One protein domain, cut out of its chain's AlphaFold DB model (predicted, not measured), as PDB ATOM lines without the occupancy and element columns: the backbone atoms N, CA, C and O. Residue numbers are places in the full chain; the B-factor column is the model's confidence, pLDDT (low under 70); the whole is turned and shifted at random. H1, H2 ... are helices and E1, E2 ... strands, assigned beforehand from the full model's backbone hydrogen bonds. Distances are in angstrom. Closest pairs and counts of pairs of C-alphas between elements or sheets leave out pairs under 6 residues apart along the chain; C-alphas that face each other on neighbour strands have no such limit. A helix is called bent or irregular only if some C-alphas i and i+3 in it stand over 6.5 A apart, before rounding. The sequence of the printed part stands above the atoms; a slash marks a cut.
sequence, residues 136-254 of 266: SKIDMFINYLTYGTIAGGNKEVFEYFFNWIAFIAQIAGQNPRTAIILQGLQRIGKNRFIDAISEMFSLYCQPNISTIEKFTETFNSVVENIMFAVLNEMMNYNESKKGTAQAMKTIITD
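AT A GLANCE: This is residues 136 to 254 of the 266 residues of an uncharacterized protein of Streblomastix strix (UniProt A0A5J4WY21). What does the model look like? H1, H2 and H3 cluster at one end, with H1 meeting the other two at steep angles; H3 packs on a small sheet of two strands, E1 and E2, near the middle. Beyond the sheet, H4 and H5 stand near each other at the other end, and residues 236 to 243, of which 241 to 243 belong to H5, stick out. What is it built of? The 119 printed residues include five helices and two strands, in the order H1, H2, H3, E1, H4, E2, H5, with the sheet parallel and the class mostly helix. The whole is compact, with a radius of gyration of the C-alphas of 15.1 A and spans of 47 by 32 by 22 A.

IN THESE COORDINATES: Where are the first three helices? H1, residues 136 to 150, begins at C-alpha 136 at (90.097, 70.770, 154.811) and is 19.4 A long. H2, residues 155 to 170, is 21.9 A long, and H3, residues 190 to 204, is 20.0 A long. H1 and H3 are irregular: C-alphas 137 and 140 are 7.3 A apart, and C-alphas 200 and 203 are 9.0 A apart. What follows? E1 is residues 205 to 209, H4 residues 213 to 216 and E2 residues 228 to 231. H5, residues 241 to 253, is 18.1 A long and ends at C-alpha 253 at (59.301, 55.596, 141.284).

HOW THE PARTS SIT: How do the first helices stand? H1 touches H2 with residues 146 to 150 alone, at a steep tilt of 59 degrees, opposite ways; the closest C-alphas are those of Tyr 147 and Phe 158, 5.5 A apart. H3 touches H1 with residues 190 to 193 alone, at a steep tilt of 60 degrees, opposite ways, closest at the C-alphas of Leu 145 and Phe 193, 6.8 A apart. H2 and H3 are close but not clearly touching; the closest C-alphas, of Ala 169 and Phe 201, are 7.9 A apart. What of the strands and the last helices? E1 and E2 are parallel at 7 degrees, with N 206 and O 228 2.9 A apart and N 230 and O 206 3.0 A apart, within hydrogen-bond range. E1, H4 and E2 form a strand-helix-strand unit, two parallel neighbour strands with a helix between them in the chain, and its crossover is right-handed. H4 and H5 are close but not clearly touching, with the closest C-alphas, of Thr 216 and Ala 247, 7.2 A apart. How do the helix backbones hold? Every O i to N i+4 pair is within hydrogen-bond range in H2 and H5, against 7 of 11 in H1 and 9 of 11 in H3; H4 is too short for such a pair.

THE WHOLE: How far does it reach? The two C-alphas farthest apart, of Ser 136 and Glu 239, are 48.4 A apart. Are there cuts or long links? The printed part has no cut, and the links H2 to H3 and H4 to E2 are long. Where is confidence low? The pLDDT is under 70 at residue 211, residues 213 to 222 and residues 233 to 244.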
ATOM      1  N   SER A 136      90.071  70.437 153.381       95.12
ATOM      2  CA  SER A 136      90.097  70.770 154.811       95.12
ATOM      3  C   SER A 136      88.832  71.496 155.282       95.12
ATOM      4  O   SER A 136      88.429  71.361 156.437       95.12
ATOM      5  N   LYS A 137      88.160  72.229 154.384       93.50
ATOM      6  CA  LYS A 137      86.918  72.955 154.693       93.50
ATOM      7  C   LYS A 137      85.694  72.048 154.749       93.50
ATOM      8  O   LYS A 137      84.713  72.399 155.402       93.50
ATOM      9  N   ILE A 138      85.741  70.906 154.066       92.56
ATOM     10  CA  ILE A 138      84.619  69.963 153.962       92.56
ATOM     11  C   ILE A 138      84.861  68.662 154.729       92.56
ATOM     12  O   ILE A 138      83.926  67.884 154.895       92.56
ATOM     13  N   ASP A 139      86.069  68.449 155.255       94.62
ATOM     14  CA  ASP A 139      86.459  67.273 156.038       94.62
ATOM     15  C   ASP A 139      85.467  66.969 157.169       94.62
ATOM     16  O   ASP A 139      84.967  65.852 157.291       94.62
ATOM     17  N   MET A 140      85.069  67.996 157.930       93.69
ATOM     18  CA  MET A 140      84.078  67.848 158.998       93.69
ATOM     19  C   MET A 140      82.728  67.324 158.479       93.69
ATOM     20  O   MET A 140      82.085  66.489 159.121       93.69
ATOM     21  N   PHE A 141      82.292  67.792 157.310       93.25
ATOM     22  CA  PHE A 141      81.041  67.357 156.699       93.25
ATOM     23  C   PHE A 141      81.147  65.931 156.144       93.25
ATOM     24  O   PHE A 141      80.253  65.110 156.360       93.25
ATOM     25  N   ILE A 142      82.243  65.613 155.459       94.19
ATOM     26  CA  ILE A 142      82.437  64.314 154.813       94.19
ATOM     27  C   ILE A 142      82.750  63.231 155.852       94.19
ATOM     28  O   ILE A 142      82.009  62.255 155.965       94.19
ATOM     29  N   ASN A 143      83.809  63.402 156.640       94.44
ATOM     30  CA  ASN A 143      84.361  62.333 157.469       94.44
ATOM     31  C   ASN A 143      83.642  62.187 158.813       94.44
ATOM     32  O   ASN A 143      83.300  61.075 159.219       94.44
ATOM     33  N   TYR A 144      83.350  63.289 159.503       92.31
ATOM     34  CA  TYR A 144      82.709  63.213 160.819       92.31
ATOM     35  C   TYR A 144      81.191  63.080 160.708       92.31
ATOM     36  O   TYR A 144      80.589  62.174 161.295       92.31
ATOM     37  N   LEU A 145      80.557  63.968 159.940       93.00
ATOM     38  CA  LEU A 145      79.105  63.974 159.818       93.00
ATOM     39  C   LEU A 145      78.619  62.862 158.879       93.00
ATOM     40  O   LEU A 145      77.839  62.017 159.297       93.00
ATOM     41  N   THR A 146      79.093  62.793 157.638       94.00
ATOM     42  CA  THR A 146      78.538  61.826 156.676       94.00
ATOM     43  C   THR A 146      79.034  60.402 156.944       94.00
ATOM     44  O   THR A 146      78.220  59.504 157.151       94.00
ATOM     45  N   TYR A 147      80.348  60.169 157.014       96.19
ATOM     46  CA  TYR A 147      80.897  58.833 157.265       96.19
ATOM     47  C   TYR A 147      80.695  58.377 158.718       96.19
ATOM     48  O   TYR A 147      80.100  57.328 158.964       96.19
ATOM     49  N   GLY A 148      81.148  59.166 159.695       94.19
ATOM     50  CA  GLY A 148      81.082  58.789 161.109       94.19
ATOM     51  C   GLY A 148      79.658  58.721 161.666       94.19
ATOM     52  O   GLY A 148      79.317  57.765 162.359       94.19
ATOM     53  N   THR A 149      78.817  59.711 161.354       92.75
ATOM     54  CA  THR A 149      77.483  59.840 161.965       92.75
ATOM     55  C   THR A 149      76.383  59.209 161.119       92.75
ATOM     56  O   THR A 149      75.646  58.362 161.616       92.75
ATOM     57  N   ILE A 150      76.241  59.623 159.855       92.88
ATOM     58  CA  ILE A 150      75.135  59.173 158.995       92.88
ATOM     59  C   ILE A 150      75.336  57.722 158.558       92.88
ATOM     60  O   ILE A 150      74.415  56.915 158.677       92.88
ATOM     61  N   ALA A 151      76.538  57.373 158.102       94.81
ATOM     62  CA  ALA A 151      76.867  56.013 157.691       94.81
ATOM     63  C   ALA A 151      77.316  55.115 158.858       94.81
ATOM     64  O   ALA A 151      77.504  53.915 158.664       94.81
ATOM     65  N   GLY A 152      77.503  55.666 160.063       93.75
ATOM     66  CA  GLY A 152      77.918  54.901 161.243       93.75
ATOM     67  C   GLY A 152      79.271  54.201 161.076       93.75
ATOM     68  O   GLY A 152      79.462  53.106 161.599       93.75
ATOM     69  N   GLY A 153      80.182  54.781 160.289       95.69
ATOM     70  CA  GLY A 153      81.472  54.180 159.940       95.69
ATOM     71  C   GLY A 153      81.391  53.046 158.909       95.69
ATOM     72  O   GLY A 153      82.380  52.350 158.697       95.69
ATOM     73  N   ASN A 154      80.239  52.833 158.264       97.38
ATOM     74  CA  ASN A 154      80.103  51.856 157.186       97.38
ATOM     75  C   ASN A 154      80.466  52.491 155.833       97.38
ATOM     76  O   ASN A 154      79.765  53.370 155.329       97.38
ATOM     77  N   LYS A 155      81.550  52.002 155.227       97.31
ATOM     78  CA  LYS A 155      82.056  52.498 153.943       97.31
ATOM     79  C   LYS A 155      81.067  52.315 152.787       97.31
ATOM     80  O   LYS A 155      80.898  53.245 152.008       97.31
ATOM     81  N   GLU A 156      80.393  51.172 152.691       97.62
ATOM     82  CA  GLU A 156      79.441  50.900 151.603       97.62
ATOM     83  C   GLU A 156      78.232  51.840 151.673       97.62
ATOM     84  O   GLU A 156      77.804  52.390 150.660       97.62
ATOM     85  N   VAL A 157      77.712  52.078 152.883       95.88
ATOM     86  CA  VAL A 157      76.607  53.025 153.108       95.88
ATOM     87  C   VAL A 157      77.043  54.447 152.768       95.88
ATOM     88  O   VAL A 157      76.306  55.160 152.091       95.88
ATOM     89  N   PHE A 158      78.237  54.851 153.208       96.25
ATOM     90  CA  PHE A 158      78.799  56.161 152.889       96.25
ATOM     91  C   PHE A 158      78.941  56.367 151.377       96.25
ATOM     92  O   PHE A 158      78.450  57.366 150.857       96.25
ATOM     93  N   GLU A 159      79.550  55.417 150.665       96.88
ATOM     94  CA  GLU A 159      79.737  55.496 149.214       96.88
ATOM     95  C   GLU A 159      78.404  55.511 148.467       96.88
ATOM     96  O   GLU A 159      78.216  56.333 147.571       96.88
ATOM     97  N   TYR A 160      77.449  54.654 148.844       96.00
ATOM     98  CA  TYR A 160      76.107  54.665 148.257       96.00
ATOM     99  C   TYR A 160      75.446  56.032 148.423       96.00
ATOM    100  O   TYR A 160      74.932  56.611 147.467       96.00
ATOM    101  N   PHE A 161      75.487  56.561 149.642       91.69
ATOM    102  CA  PHE A 161      74.850  57.815 149.994       91.69
ATOM    103  C   PHE A 161      75.487  59.008 149.259       91.69
ATOM    104  O   PHE A 161      74.781  59.850 148.700       91.69
ATOM    105  N   PHE A 162      76.818  59.053 149.190       91.62
ATOM    106  CA  PHE A 162      77.549  60.111 148.495       91.62
ATOM    107  C   PHE A 162      77.316  60.065 146.977       91.62
ATOM    108  O   PHE A 162      77.043  61.093 146.360       91.62
ATOM    109  N   ASN A 163      77.327  58.866 146.383       94.62
ATOM    110  CA  ASN A 163      77.003  58.670 144.967       94.62
ATOM    111  C   ASN A 163      75.547  59.033 144.648       94.62
ATOM    112  O   ASN A 163      75.271  59.570 143.579       94.62
ATOM    113  N   TRP A 164      74.617  58.775 145.571       94.50
ATOM    114  CA  TRP A 164      73.212  59.152 145.415       94.50
ATOM    115  C   TRP A 164      73.036  60.676 145.350       94.50
ATOM    116  O   TRP A 164      72.347  61.174 144.462       94.50
ATOM    117  N   ILE A 165      73.724  61.432 146.213       92.44
ATOM    118  CA  ILE A 165      73.729  62.904 146.147       92.44
ATOM    119  C   ILE A 165      74.402  63.395 144.862       92.44
ATOM    120  O   ILE A 165      73.866  64.278 144.192       92.44
ATOM    121  N   ALA A 166      75.549  62.813 144.498       93.12
ATOM    122  CA  ALA A 166      76.267  63.171 143.279       93.12
ATOM    123  C   ALA A 166      75.404  62.954 142.025       93.12
ATOM    124  O   ALA A 166      75.369  63.825 141.161       93.12
ATOM    125  N   PHE A 167      74.657  61.847 141.958       94.12
ATOM    126  CA  PHE A 167      73.718  61.567 140.871       94.12
ATOM    127  C   PHE A 167      72.676  62.680 140.728       94.12
ATOM    128  O   PHE A 167      72.493  63.204 139.631       94.12
ATOM    129  N   ILE A 168      72.031  63.081 141.830       92.25
ATOM    130  CA  ILE A 168      71.009  64.139 141.811       92.25
ATOM    131  C   ILE A 168      71.627  65.470 141.372       92.25
ATOM    132  O   ILE A 168      71.071  66.150 140.515       92.25
ATOM    133  N   ALA A 169      72.790  65.834 141.918       91.25
ATOM    134  CA  ALA A 169      73.454  67.097 141.606       91.25
ATOM    135  C   ALA A 169      73.966  67.174 140.157       91.25
ATOM    136  O   ALA A 169      73.920  68.235 139.542       91.25
ATOM    137  N   GLN A 170      74.454  66.064 139.599       89.81
ATOM    138  CA  GLN A 170      75.033  66.031 138.253       89.81
ATOM    139  C   GLN A 170      73.988  65.818 137.154       89.81
ATOM    140  O   GLN A 170      74.218  66.218 136.014       89.81
ATOM    141  N   ILE A 171      72.854  65.189 137.472       88.19
ATOM    142  CA  ILE A 171      71.839  64.787 136.494       88.19
ATOM    143  C   ILE A 171      70.504  65.461 136.830       88.19
ATOM    144  O   ILE A 171      69.517  64.831 137.217       88.19
ATOM    145  N   ALA A 172      70.481  66.785 136.660       86.19
ATOM    146  CA  ALA A 172      69.316  67.611 136.943       86.19
ATOM    147  C   ALA A 172      68.080  67.170 136.140       86.19
ATOM    148  O   ALA A 172      68.138  66.972 134.923       86.19
ATOM    149  N   GLY A 173      66.947  67.030 136.833       81.06
ATOM    150  CA  GLY A 173      65.672  66.604 136.250       81.06
ATOM    151  C   GLY A 173      65.466  65.091 136.154       81.06
ATOM    152  O   GLY A 173      64.420  64.663 135.667       81.06
ATOM    153  N   GLN A 174      66.411  64.267 136.626       83.44
ATOM    154  CA  GLN A 174      66.207  62.822 136.734       83.44
ATOM    155  C   GLN A 174      65.924  62.394 138.172       83.44
ATOM    156  O   GLN A 174      66.690  62.661 139.092       83.44
ATOM    157  N   ASN A 175      64.821  61.669 138.350       83.44
ATOM    158  CA  ASN A 175      64.477  61.069 139.631       83.44
ATOM    159  C   ASN A 175      65.384  59.843 139.883       83.44
ATOM    160  O   ASN A 175      65.390  58.931 139.046       83.44
ATOM    161  N   PRO A 176      66.109  59.766 141.019       85.88
ATOM    162  CA  PRO A 176      66.951  58.615 141.368       85.88
ATOM    163  C   PRO A 176      66.149  57.332 141.652       85.88
ATOM    164  O   PRO A 176      66.731  56.274 141.897       85.88
ATOM    165  N   ARG A 177      64.810  57.408 141.652       88.44
ATOM    166  CA  ARG A 177      63.854  56.315 141.898       88.44
ATOM    167  C   ARG A 177      64.052  55.583 143.215       88.44
ATOM    168  O   ARG A 177      63.678  54.422 143.372       88.44
ATOM    169  N   THR A 178      64.661  56.277 144.160       90.94
ATOM    170  CA  THR A 178      65.057  55.778 145.467       90.94
ATOM    171  C   THR A 178      64.899  56.908 146.474       90.94
ATOM    172  O   THR A 178      65.110  58.074 146.146       90.94
ATOM    173  N   ALA A 179      64.525  56.562 147.702       90.00
ATOM    174  CA  ALA A 179      64.487  57.484 148.829       90.00
ATOM    175  C   ALA A 179      65.344  56.922 149.960       90.00
ATOM    176  O   ALA A 179      65.398  55.705 150.159       90.00
ATOM    177  N   ILE A 180      66.001  57.809 150.701       90.81
ATOM    178  CA  ILE A 180      66.851  57.441 151.830       90.81
ATOM    179  C   ILE A 180      66.115  57.754 153.128       90.81
ATOM    180  O   ILE A 180      65.599  58.852 153.316       90.81
ATOM    181  N   ILE A 181      66.085  56.779 154.036       88.56
ATOM    182  CA  ILE A 181      65.474  56.917 155.359       88.56
ATOM    183  C   ILE A 181      66.590  56.996 156.398       88.56
ATOM    184  O   ILE A 181      67.342  56.041 156.583       88.56
ATOM    185  N   LEU A 182      66.679  58.128 157.103       88.50
ATOM    186  CA  LEU A 182      67.654  58.341 158.176       88.50
ATOM    187  C   LEU A 182      67.021  58.113 159.556       88.50
ATOM    188  O   LEU A 182      66.480  59.023 160.197       88.50
ATOM    189  N   GLN A 183      67.130  56.884 160.055       86.50
ATOM    190  CA  GLN A 183      66.658  56.512 161.387       86.50
ATOM    191  C   GLN A 183      67.805  56.510 162.402       86.50
ATOM    192  O   GLN A 183      68.885  55.994 162.151       86.50
ATOM    193  N   GLY A 184      67.570  57.102 163.571       84.81
ATOM    194  CA  GLY A 184      68.575  57.230 164.625       84.81
ATOM    195  C   GLY A 184      68.092  58.143 165.743       84.81
ATOM    196  O   GLY A 184      67.055  58.802 165.590       84.81
ATOM    197  N   LEU A 185      68.846  58.183 166.844       83.88
ATOM    198  CA  LEU A 185      68.548  59.017 168.010       83.88
ATOM    199  C   LEU A 185      68.390  60.496 167.620       83.88
ATOM    200  O   LEU A 185      68.971  60.979 166.642       83.88
ATOM    201  N   GLN A 186      67.594  61.230 168.392       80.88
ATOM    202  CA  GLN A 186      67.516  62.680 168.234       80.88
ATOM    203  C   GLN A 186      68.867  63.330 168.570       80.88
ATOM    204  O   GLN A 186      69.628  62.820 169.387       80.88
ATOM    205  N   ARG A 187      69.139  64.486 167.948       80.94
ATOM    206  CA  ARG A 187      70.339  65.319 168.177       80.94
ATOM    207  C   ARG A 187      71.684  64.691 167.794       80.94
ATOM    208  O   ARG A 187      72.718  65.235 168.155       80.94
ATOM    209  N   ILE A 188      71.689  63.623 166.996       84.81
ATOM    210  CA  ILE A 188      72.941  63.044 166.477       84.81
ATOM    211  C   ILE A 188      73.519  63.807 165.279       84.81
ATOM    212  O   ILE A 188      74.633  63.525 164.889       84.81
ATOM    213  N   GLY A 189      72.789  64.761 164.692       80.50
ATOM    214  CA  GLY A 189      73.267  65.551 163.545       80.50
ATOM    215  C   GLY A 189      72.523  65.317 162.226       80.50
ATOM    216  O   GLY A 189      72.850  65.973 161.245       80.50
ATOM    217  N   LYS A 190      71.482  64.468 162.197       86.06
ATOM    218  CA  LYS A 190      70.657  64.218 160.991       86.06
ATOM    219  C   LYS A 190      70.153  65.504 160.332       86.06
ATOM    220  O   LYS A 190      70.344  65.685 159.139       86.06
ATOM    221  N   ASN A 191      69.573  66.414 161.117       87.38
ATOM    222  CA  ASN A 191      69.070  67.679 160.578       87.38
ATOM    223  C   ASN A 191      70.216  68.546 160.062       87.38
ATOM    224  O   ASN A 191      70.121  69.047 158.960       87.38
ATOM    225  N   ARG A 192      71.349  68.622 160.775       90.06
ATOM    226  CA  ARG A 192      72.503  69.411 160.320       90.06
ATOM    227  C   ARG A 192      73.049  68.925 158.979       90.06
ATOM    228  O   ARG A 192      73.464  69.728 158.152       90.06
ATOM    229  N   PHE A 193      73.051  67.610 158.795       90.25
ATOM    230  CA  PHE A 193      73.407  66.978 157.539       90.25
ATOM    231  C   PHE A 193      72.408  67.358 156.428       90.25
ATOM    232  O   PHE A 193      72.811  67.834 155.369       90.25
ATOM    233  N   ILE A 194      71.108  67.213 156.698       90.69
ATOM    234  CA  ILE A 194      70.033  67.558 155.759       90.69
ATOM    235  C   ILE A 194      70.051  69.049 155.399       90.69
ATOM    236  O   ILE A 194      69.868  69.377 154.232       90.69
ATOM    237  N   ASP A 195      70.293  69.938 156.361       91.38
ATOM    238  CA  ASP A 195      70.323  71.388 156.163       91.38
ATOM    239  C   ASP A 195      71.420  71.775 155.165       91.38
ATOM    240  O   ASP A 195      71.180  72.574 154.268       91.38
ATOM    241  N   ALA A 196      72.606  71.162 155.265       91.75
ATOM    242  CA  ALA A 196      73.710  71.431 154.345       91.75
ATOM    243  C   ALA A 196      73.389  70.999 152.904       91.75
ATOM    244  O   ALA A 196      73.676  71.728 151.958       91.75
ATOM    245  N   ILE A 197      72.760  69.832 152.731       92.19
ATOM    246  CA  ILE A 197      72.330  69.356 151.409       92.19
ATOM    247  C   ILE A 197      71.166  70.195 150.875       92.19
ATOM    248  O   ILE A 197      71.136  70.524 149.692       92.19
ATOM    249  N   SER A 198      70.238  70.586 151.748       92.12
ATOM    250  CA  SER A 198      69.117  71.455 151.392       92.12
ATOM    251  C   SER A 198      69.610  72.820 150.923       92.12
ATOM    252  O   SER A 198      69.125  73.319 149.920       92.12
ATOM    253  N   GLU A 199      70.621  73.386 151.585       90.94
ATOM    254  CA  GLU A 199      71.261  74.639 151.173       90.94
ATOM    255  C   GLU A 199      72.004  74.493 149.837       90.94
ATOM    256  O   GLU A 199      71.951  75.394 149.007       90.94
ATOM    257  N   MET A 200      72.654  73.351 149.585       90.50
ATOM    258  CA  MET A 200      73.318  73.083 148.302       90.50
ATOM    259  C   MET A 200      72.324  73.081 147.128       90.50
ATOM    260  O   MET A 200      72.621  73.626 146.066       90.50
ATOM    261  N   PHE A 201      71.145  72.482 147.317       91.19
ATOM    262  CA  PHE A 201      70.091  72.438 146.298       91.19
ATOM    263  C   PHE A 201      69.204  73.695 146.283       91.19
ATOM    264  O   PHE A 201      68.615  73.993 145.245       91.19
ATOM    265  N   SER A 202      69.138  74.433 147.397       90.12
ATOM    266  CA  SER A 202      68.458  75.720 147.600       90.12
ATOM    267  C   SER A 202      67.108  75.814 146.877       90.12
ATOM    268  O   SER A 202      66.148  75.176 147.300       90.12
ATOM    269  N   LEU A 203      67.045  76.556 145.767       87.50
ATOM    270  CA  LEU A 203      65.858  76.791 144.937       87.50
ATOM    271  C   LEU A 203      65.155  75.523 144.444       87.50
ATOM    272  O   LEU A 203      63.963  75.550 144.156       87.50
ATOM    273  N   TYR A 204      65.893  74.421 144.345       90.94
ATOM    274  CA  TYR A 204      65.388  73.123 143.908       90.94
ATOM    275  C   TYR A 204      65.235  72.147 145.077       90.94
ATOM    276  O   TYR A 204      65.162  70.932 144.873       90.94
ATOM    277  N   CYS A 205      65.210  72.665 146.306       89.81
ATOM    278  CA  CYS A 205      64.979  71.905 147.516       89.81
ATOM    279  C   CYS A 205      63.686  72.336 148.201       89.81
ATOM    280  O   CYS A 205      63.482  73.512 148.480       89.81
ATOM    281  N   GLN A 206      62.870  71.357 148.593       87.62
ATOM    282  CA  GLN A 206      61.773  71.580 149.526       87.62
ATOM    283  C   GLN A 206      62.130  70.974 150.892       87.62
ATOM    284  O   GLN A 206      61.929  69.770 151.112       87.62
ATOM    285  N   PRO A 207      62.676  71.777 151.826       81.75
ATOM    286  CA  PRO A 207      62.970  71.293 153.164       81.75
ATOM    287  C   PRO A 207      61.675  71.119 153.976       81.75
ATOM    288  O   PRO A 207      60.697  71.847 153.798       81.75
ATOM    289  N   ASN A 208      61.691  70.179 154.924       76.06
ATOM    290  CA  ASN A 208      60.683  70.034 155.983       76.06
ATOM    291  C   ASN A 208      59.227  69.847 155.510       76.06
ATOM    292  O   ASN A 208      58.296  70.504 155.985       76.06
ATOM    293  N   ILE A 209      58.999  68.897 154.610       78.50
ATOM    294  CA  ILE A 209      57.655  68.412 154.301       78.50
ATOM    295  C   ILE A 209      57.162  67.557 155.473       78.50
ATOM    296  O   ILE A 209      57.695  66.486 155.749       78.50
ATOM    297  N   SER A 210      56.148  68.064 156.172       71.19
ATOM    298  CA  SER A 210      55.557  67.452 157.369       71.19
ATOM    299  C   SER A 210      54.601  66.294 157.068       71.19
ATOM    300  O   SER A 210      54.335  65.464 157.930       71.19
ATOM    301  N   THR A 211      54.029  66.277 155.866       69.75
ATOM    302  CA  THR A 211      52.913  65.409 155.484       69.75
ATOM    303  C   THR A 211      53.070  64.999 154.028       69.75
ATOM    304  O   THR A 211      53.367  65.836 153.172       69.75
ATOM    305  N   ILE A 212      52.880  63.711 153.734       71.75
ATOM    306  CA  ILE A 212      52.925  63.226 152.349       71.75
ATOM    307  C   ILE A 212      51.780  63.792 151.520       71.75
ATOM    308  O   ILE A 212      51.885  63.895 150.303       71.75
ATOM    309  N   GLU A 213      50.708  64.186 152.198       69.06
ATOM    310  CA  GLU A 213      49.537  64.804 151.616       69.06
ATOM    311  C   GLU A 213      49.937  66.013 150.762       69.06
ATOM    312  O   GLU A 213      49.402  66.167 149.674       69.06
ATOM    313  N   LYS A 214      51.002  66.754 151.106       69.44
ATOM    314  CA  LYS A 214      51.521  67.850 150.260       69.44
ATOM    315  C   LYS A 214      51.962  67.427 148.853       69.44
ATOM    316  O   LYS A 214      52.035  68.272 147.970       69.44
ATOM    317  N   PHE A 215      52.278  66.151 148.634       65.50
ATOM    318  CA  PHE A 215      52.586  65.608 147.308       65.50
ATOM    319  C   PHE A 215      51.349  65.067 146.582       65.50
ATOM    320  O   PHE A 215      51.360  64.983 145.356       65.50
ATOM    321  N   THR A 216      50.314  64.658 147.322       62.94
ATOM    322  CA  THR A 216      49.136  63.949 146.787       62.94
ATOM    323  C   THR A 216      47.853  64.772 146.782       62.94
ATOM    324  O   THR A 216      46.862  64.340 146.199       62.94
ATOM    325  N   GLU A 217      47.833  65.897 147.489       63.34
ATOM    326  CA  GLU A 217      46.705  66.816 147.571       63.34
ATOM    327  C   GLU A 217      46.385  67.415 146.204       63.34
ATOM    328  O   GLU A 217      47.212  67.455 145.292       63.34
ATOM    329  N   THR A 218      45.164  67.936 146.089       53.38
ATOM    330  CA  THR A 218      44.707  68.642 144.893       53.38
ATOM    331  C   THR A 218      45.610  69.825 144.558       53.38
ATOM    332  O   THR A 218      45.711  70.152 143.390       53.38
ATOM    333  N   PHE A 219      46.319  70.421 145.523       55.00
ATOM    334  CA  PHE A 219      47.262  71.511 145.277       55.00
ATOM    335  C   PHE A 219      48.657  71.153 145.790       55.00
ATOM    336  O   PHE A 219      48.909  71.172 146.992       55.00
ATOM    337  N   ASN A 220      49.573  70.838 144.879       62.78
ATOM    338  CA  ASN A 220      50.912  70.332 145.198       62.78
ATOM    339  C   ASN A 220      52.026  71.076 144.435       62.78
ATOM    340  O   ASN A 220      53.111  70.538 144.230       62.78
ATOM    341  N   SER A 221      51.805  72.343 144.072       67.69
ATOM    342  CA  SER A 221      52.839  73.196 143.454       67.69
ATOM    343  C   SER A 221      54.106  73.348 144.311       67.69
ATOM    344  O   SER A 221      55.176  73.636 143.792       67.69
ATOM    345  N   VAL A 222      54.019  73.081 145.620       66.62
ATOM    346  CA  VAL A 222      55.162  73.066 146.553       66.62
ATOM    347  C   VAL A 222      56.237  72.024 146.205       66.62
ATOM    348  O   VAL A 222      57.351  72.105 146.711       66.62
ATOM    349  N   VAL A 223      55.920  71.037 145.361       72.19
ATOM    350  CA  VAL A 223      56.878  70.019 144.892       72.19
ATOM    351  C   VAL A 223      57.177  70.132 143.396       72.19
ATOM    352  O   VAL A 223      57.881  69.293 142.835       72.19
ATOM    353  N   GLU A 224      56.668  71.175 142.742       81.44
ATOM    354  CA  GLU A 224      56.975  71.469 141.349       81.44
ATOM    355  C   GLU A 224      58.419  71.963 141.209       81.44
ATOM    356  O   GLU A 224      58.885  72.782 141.995       81.44
ATOM    357  N   ASN A 225      59.133  71.482 140.185       84.12
ATOM    358  CA  ASN A 225      60.519  71.876 139.903       84.12
ATOM    359  C   ASN A 225      61.497  71.620 141.072       84.12
ATOM    360  O   ASN A 225      62.555  72.239 141.150       84.12
ATOM    361  N   ILE A 226      61.172  70.678 141.965       87.12
ATOM    362  CA  ILE A 226      62.027  70.264 143.081       87.12
ATOM    363  C   ILE A 226      62.877  69.050 142.685       87.12
ATOM    364  O   ILE A 226      62.375  68.064 142.146       87.12
ATOM    365  N   MET A 227      64.173  69.105 142.997       89.69
ATOM    366  CA  MET A 227      65.129  68.001 142.840       89.69
ATOM    367  C   MET A 227      65.322  67.206 144.131       89.69
ATOM    368  O   MET A 227      65.582  66.004 144.085       89.69
ATOM    369  N   PHE A 228      65.218  67.871 145.282       90.12
ATOM    370  CA  PHE A 228      65.446  67.263 146.585       90.12
ATOM    371  C   PHE A 228      64.339  67.654 147.563       90.12
ATOM    372  O   PHE A 228      64.103  68.829 147.823       90.12
ATOM    373  N   ALA A 229      63.641  66.667 148.114       89.25
ATOM    374  CA  ALA A 229      62.564  66.906 149.062       89.25
ATOM    375  C   ALA A 229      62.835  66.163 150.367       89.25
ATOM    376  O   ALA A 229      63.141  64.969 150.372       89.25
ATOM    377  N   VAL A 230      62.702  66.874 151.485       88.69
ATOM    378  CA  VAL A 230      62.956  66.327 152.817       88.69
ATOM    379  C   VAL A 230      61.631  66.105 153.514       88.69
ATOM    380  O   VAL A 230      60.956  67.064 153.882       88.69
ATOM    381  N   LEU A 231      61.281  64.846 153.755       85.38
ATOM    382  CA  LEU A 231      60.118  64.493 154.560       85.38
ATOM    383  C   LEU A 231      60.574  64.308 156.008       85.38
ATOM    384  O   LEU A 231      61.213  63.308 156.343       85.38
ATOM    385  N   ASN A 232      60.287  65.297 156.854       77.00
ATOM    386  CA  ASN A 232      60.713  65.293 158.248       77.00
ATOM    387  C   ASN A 232      59.578  64.778 159.138       77.00
ATOM    388  O   ASN A 232      58.449  65.241 159.017       77.00
ATOM    389  N   GLU A 233      59.888  63.823 160.017       68.25
ATOM    390  CA  GLU A 233      58.943  63.257 160.993       68.25
ATOM    391  C   GLU A 233      57.585  62.855 160.393       68.25
ATOM    392  O   GLU A 233      56.535  63.214 160.921       68.25
ATOM    393  N   MET A 234      57.595  62.081 159.299       64.81
ATOM    394  CA  MET A 234      56.374  61.473 158.758       64.81
ATOM    395  C   MET A 234      55.604  60.786 159.888       64.81
ATOM    396  O   MET A 234      56.056  59.772 160.431       64.81
ATOM    397  N   MET A 235      54.469  61.378 160.276       55.66
ATOM    398  CA  MET A 235      53.680  60.880 161.393       55.66
ATOM    399  C   MET A 235      53.306  59.422 161.136       55.66
ATOM    400  O   MET A 235      52.913  59.045 160.030       55.66
ATOM    401  N   ASN A 236      53.416  58.592 162.175       52.38
ATOM    402  CA  ASN A 236      52.922  57.221 162.152       52.38
ATOM    403  C   ASN A 236      51.389  57.248 162.021       52.38
ATOM    404  O   ASN A 236      50.677  57.161 163.020       52.38
ATOM    405  N   TYR A 237      50.870  57.377 160.800       51.75
ATOM    406  CA  TYR A 237      49.443  57.255 160.526       51.75
ATOM    407  C   TYR A 237      49.005  55.827 160.868       51.75
ATOM    408  O   TYR A 237      49.344  54.858 160.182       51.75
ATOM    409  N   ASN A 238      48.276  55.683 161.974       54.22
ATOM    410  CA  ASN A 238      47.691  54.407 162.381       54.22
ATOM    411  C   ASN A 238      46.447  54.043 161.560       54.22
ATOM    412  O   ASN A 238      46.092  52.868 161.515       54.22
ATOM    413  N   GLU A 239      45.859  54.977 160.812       49.59
ATOM    414  CA  GLU A 239      44.714  54.704 159.942       49.59
ATOM    415  C   GLU A 239      45.044  55.097 158.491       49.59
ATOM    416  O   GLU A 239      45.101  56.265 158.127       49.59
ATOM    417  N   SER A 240      45.294  54.055 157.679       55.91
ATOM    418  CA  SER A 240      45.579  54.027 156.226       55.91
ATOM    419  C   SER A 240      47.035  53.887 155.726       55.91
ATOM    420  O   SER A 240      47.313  54.179 154.565       55.91
ATOM    421  N   LYS A 241      47.941  53.256 156.500       59.88
ATOM    422  CA  LYS A 241      49.326  52.879 156.083       59.88
ATOM    423  C   LYS A 241      49.486  52.384 154.631       59.88
ATOM    424  O   LYS A 241      50.519  52.631 154.017       59.88
ATOM    425  N   LYS A 242      48.492  51.680 154.070       62.91
ATOM    426  CA  LYS A 242      48.517  51.194 152.677       62.91
ATOM    427  C   LYS A 242      48.388  52.310 151.631       62.91
ATOM    428  O   LYS A 242      49.094  52.251 150.630       62.91
ATOM    429  N   GLY A 243      47.521  53.301 151.851       67.50
ATOM    430  CA  GLY A 243      47.326  54.422 150.923       67.50
ATOM    431  C   GLY A 243      48.566  55.312 150.860       67.50
ATOM    432  O   GLY A 243      49.110  55.542 149.784       67.50
ATOM    433  N   THR A 244      49.091  55.690 152.027       69.75
ATOM    434  CA  THR A 244      50.329  56.470 152.177       69.75
ATOM    435  C   THR A 244      51.544  55.756 151.571       69.75
ATOM    436  O   THR A 244      52.326  56.372 150.852       69.75
ATOM    437  N   ALA A 245      51.709  54.448 151.807       74.44
ATOM    438  CA  ALA A 245      52.824  53.683 151.238       74.44
ATOM    439  C   ALA A 245      52.748  53.582 149.706       74.44
ATOM    440  O   ALA A 245      53.772  53.685 149.030       74.44
ATOM    441  N   GLN A 246      51.545  53.404 149.153       75.50
ATOM    442  CA  GLN A 246      51.350  53.384 147.706       75.50
ATOM    443  C   GLN A 246      51.650  54.756 147.086       75.50
ATOM    444  O   GLN A 246      52.345  54.817 146.076       75.50
ATOM    445  N   ALA A 247      51.203  55.840 147.724       76.56
ATOM    446  CA  ALA A 247      51.521  57.201 147.308       76.56
ATOM    447  C   ALA A 247      53.032  57.484 147.332       76.56
ATOM    448  O   ALA A 247      53.571  57.948 146.331       76.56
ATOM    449  N   MET A 248      53.736  57.135 148.422       78.50
ATOM    450  CA  MET A 248      55.204  57.245 148.498       78.50
ATOM    451  C   MET A 248      55.871  56.517 147.346       78.50
ATOM    452  O   MET A 248      56.765  57.060 146.707       78.50
ATOM    453  N   LYS A 249      55.442  55.279 147.086       82.38
ATOM    454  CA  LYS A 249      56.016  54.471 146.019       82.38
ATOM    455  C   LYS A 249      55.870  55.182 144.678       82.38
ATOM    456  O   LYS A 249      56.873  55.340 144.003       82.38
ATOM    457  N   THR A 250      54.672  55.653 144.345       82.75
ATOM    458  CA  THR A 250      54.404  56.427 143.126       82.75
ATOM    459  C   THR A 250      55.286  57.675 143.043       82.75
ATOM    460  O   THR A 250      55.985  57.845 142.053       82.75
ATOM    461  N   ILE A 251      55.349  58.497 144.096       81.75
ATOM    462  CA  ILE A 251      56.188  59.711 144.136       81.75
ATOM    463  C   ILE A 251      57.669  59.380 143.902       81.75
ATOM    464  O   ILE A 251      58.366  60.082 143.174       81.75
ATOM    465  N   ILE A 252      58.155  58.293 144.503       83.56
ATOM    466  CA  ILE A 252      59.551  57.872 144.380       83.56
ATOM    467  C   ILE A 252      59.822  57.289 142.991       83.56
ATOM    468  O   ILE A 252      60.845  57.608 142.400       83.56
ATOM    469  N   THR A 253      58.964  56.414 142.462       81.56
ATOM    470  CA  THR A 253      59.301  55.596 141.284       81.56
ATOM    471  C   THR A 253      58.848  56.171 139.954       81.56
ATOM    472  O   THR A 253      59.444  55.837 138.923       81.56
ATOM    473  N   ASP A 254      57.793  56.980 139.949       79.88
ATOM    474  CA  ASP A 254      57.188  57.444 138.710       79.88
ATOM    475  C   ASP A 254      58.057  58.512 138.051       79.88
ATOM    476  O   ASP A 254      58.778  59.281 138.689       79.88
TER     477      ASP A 254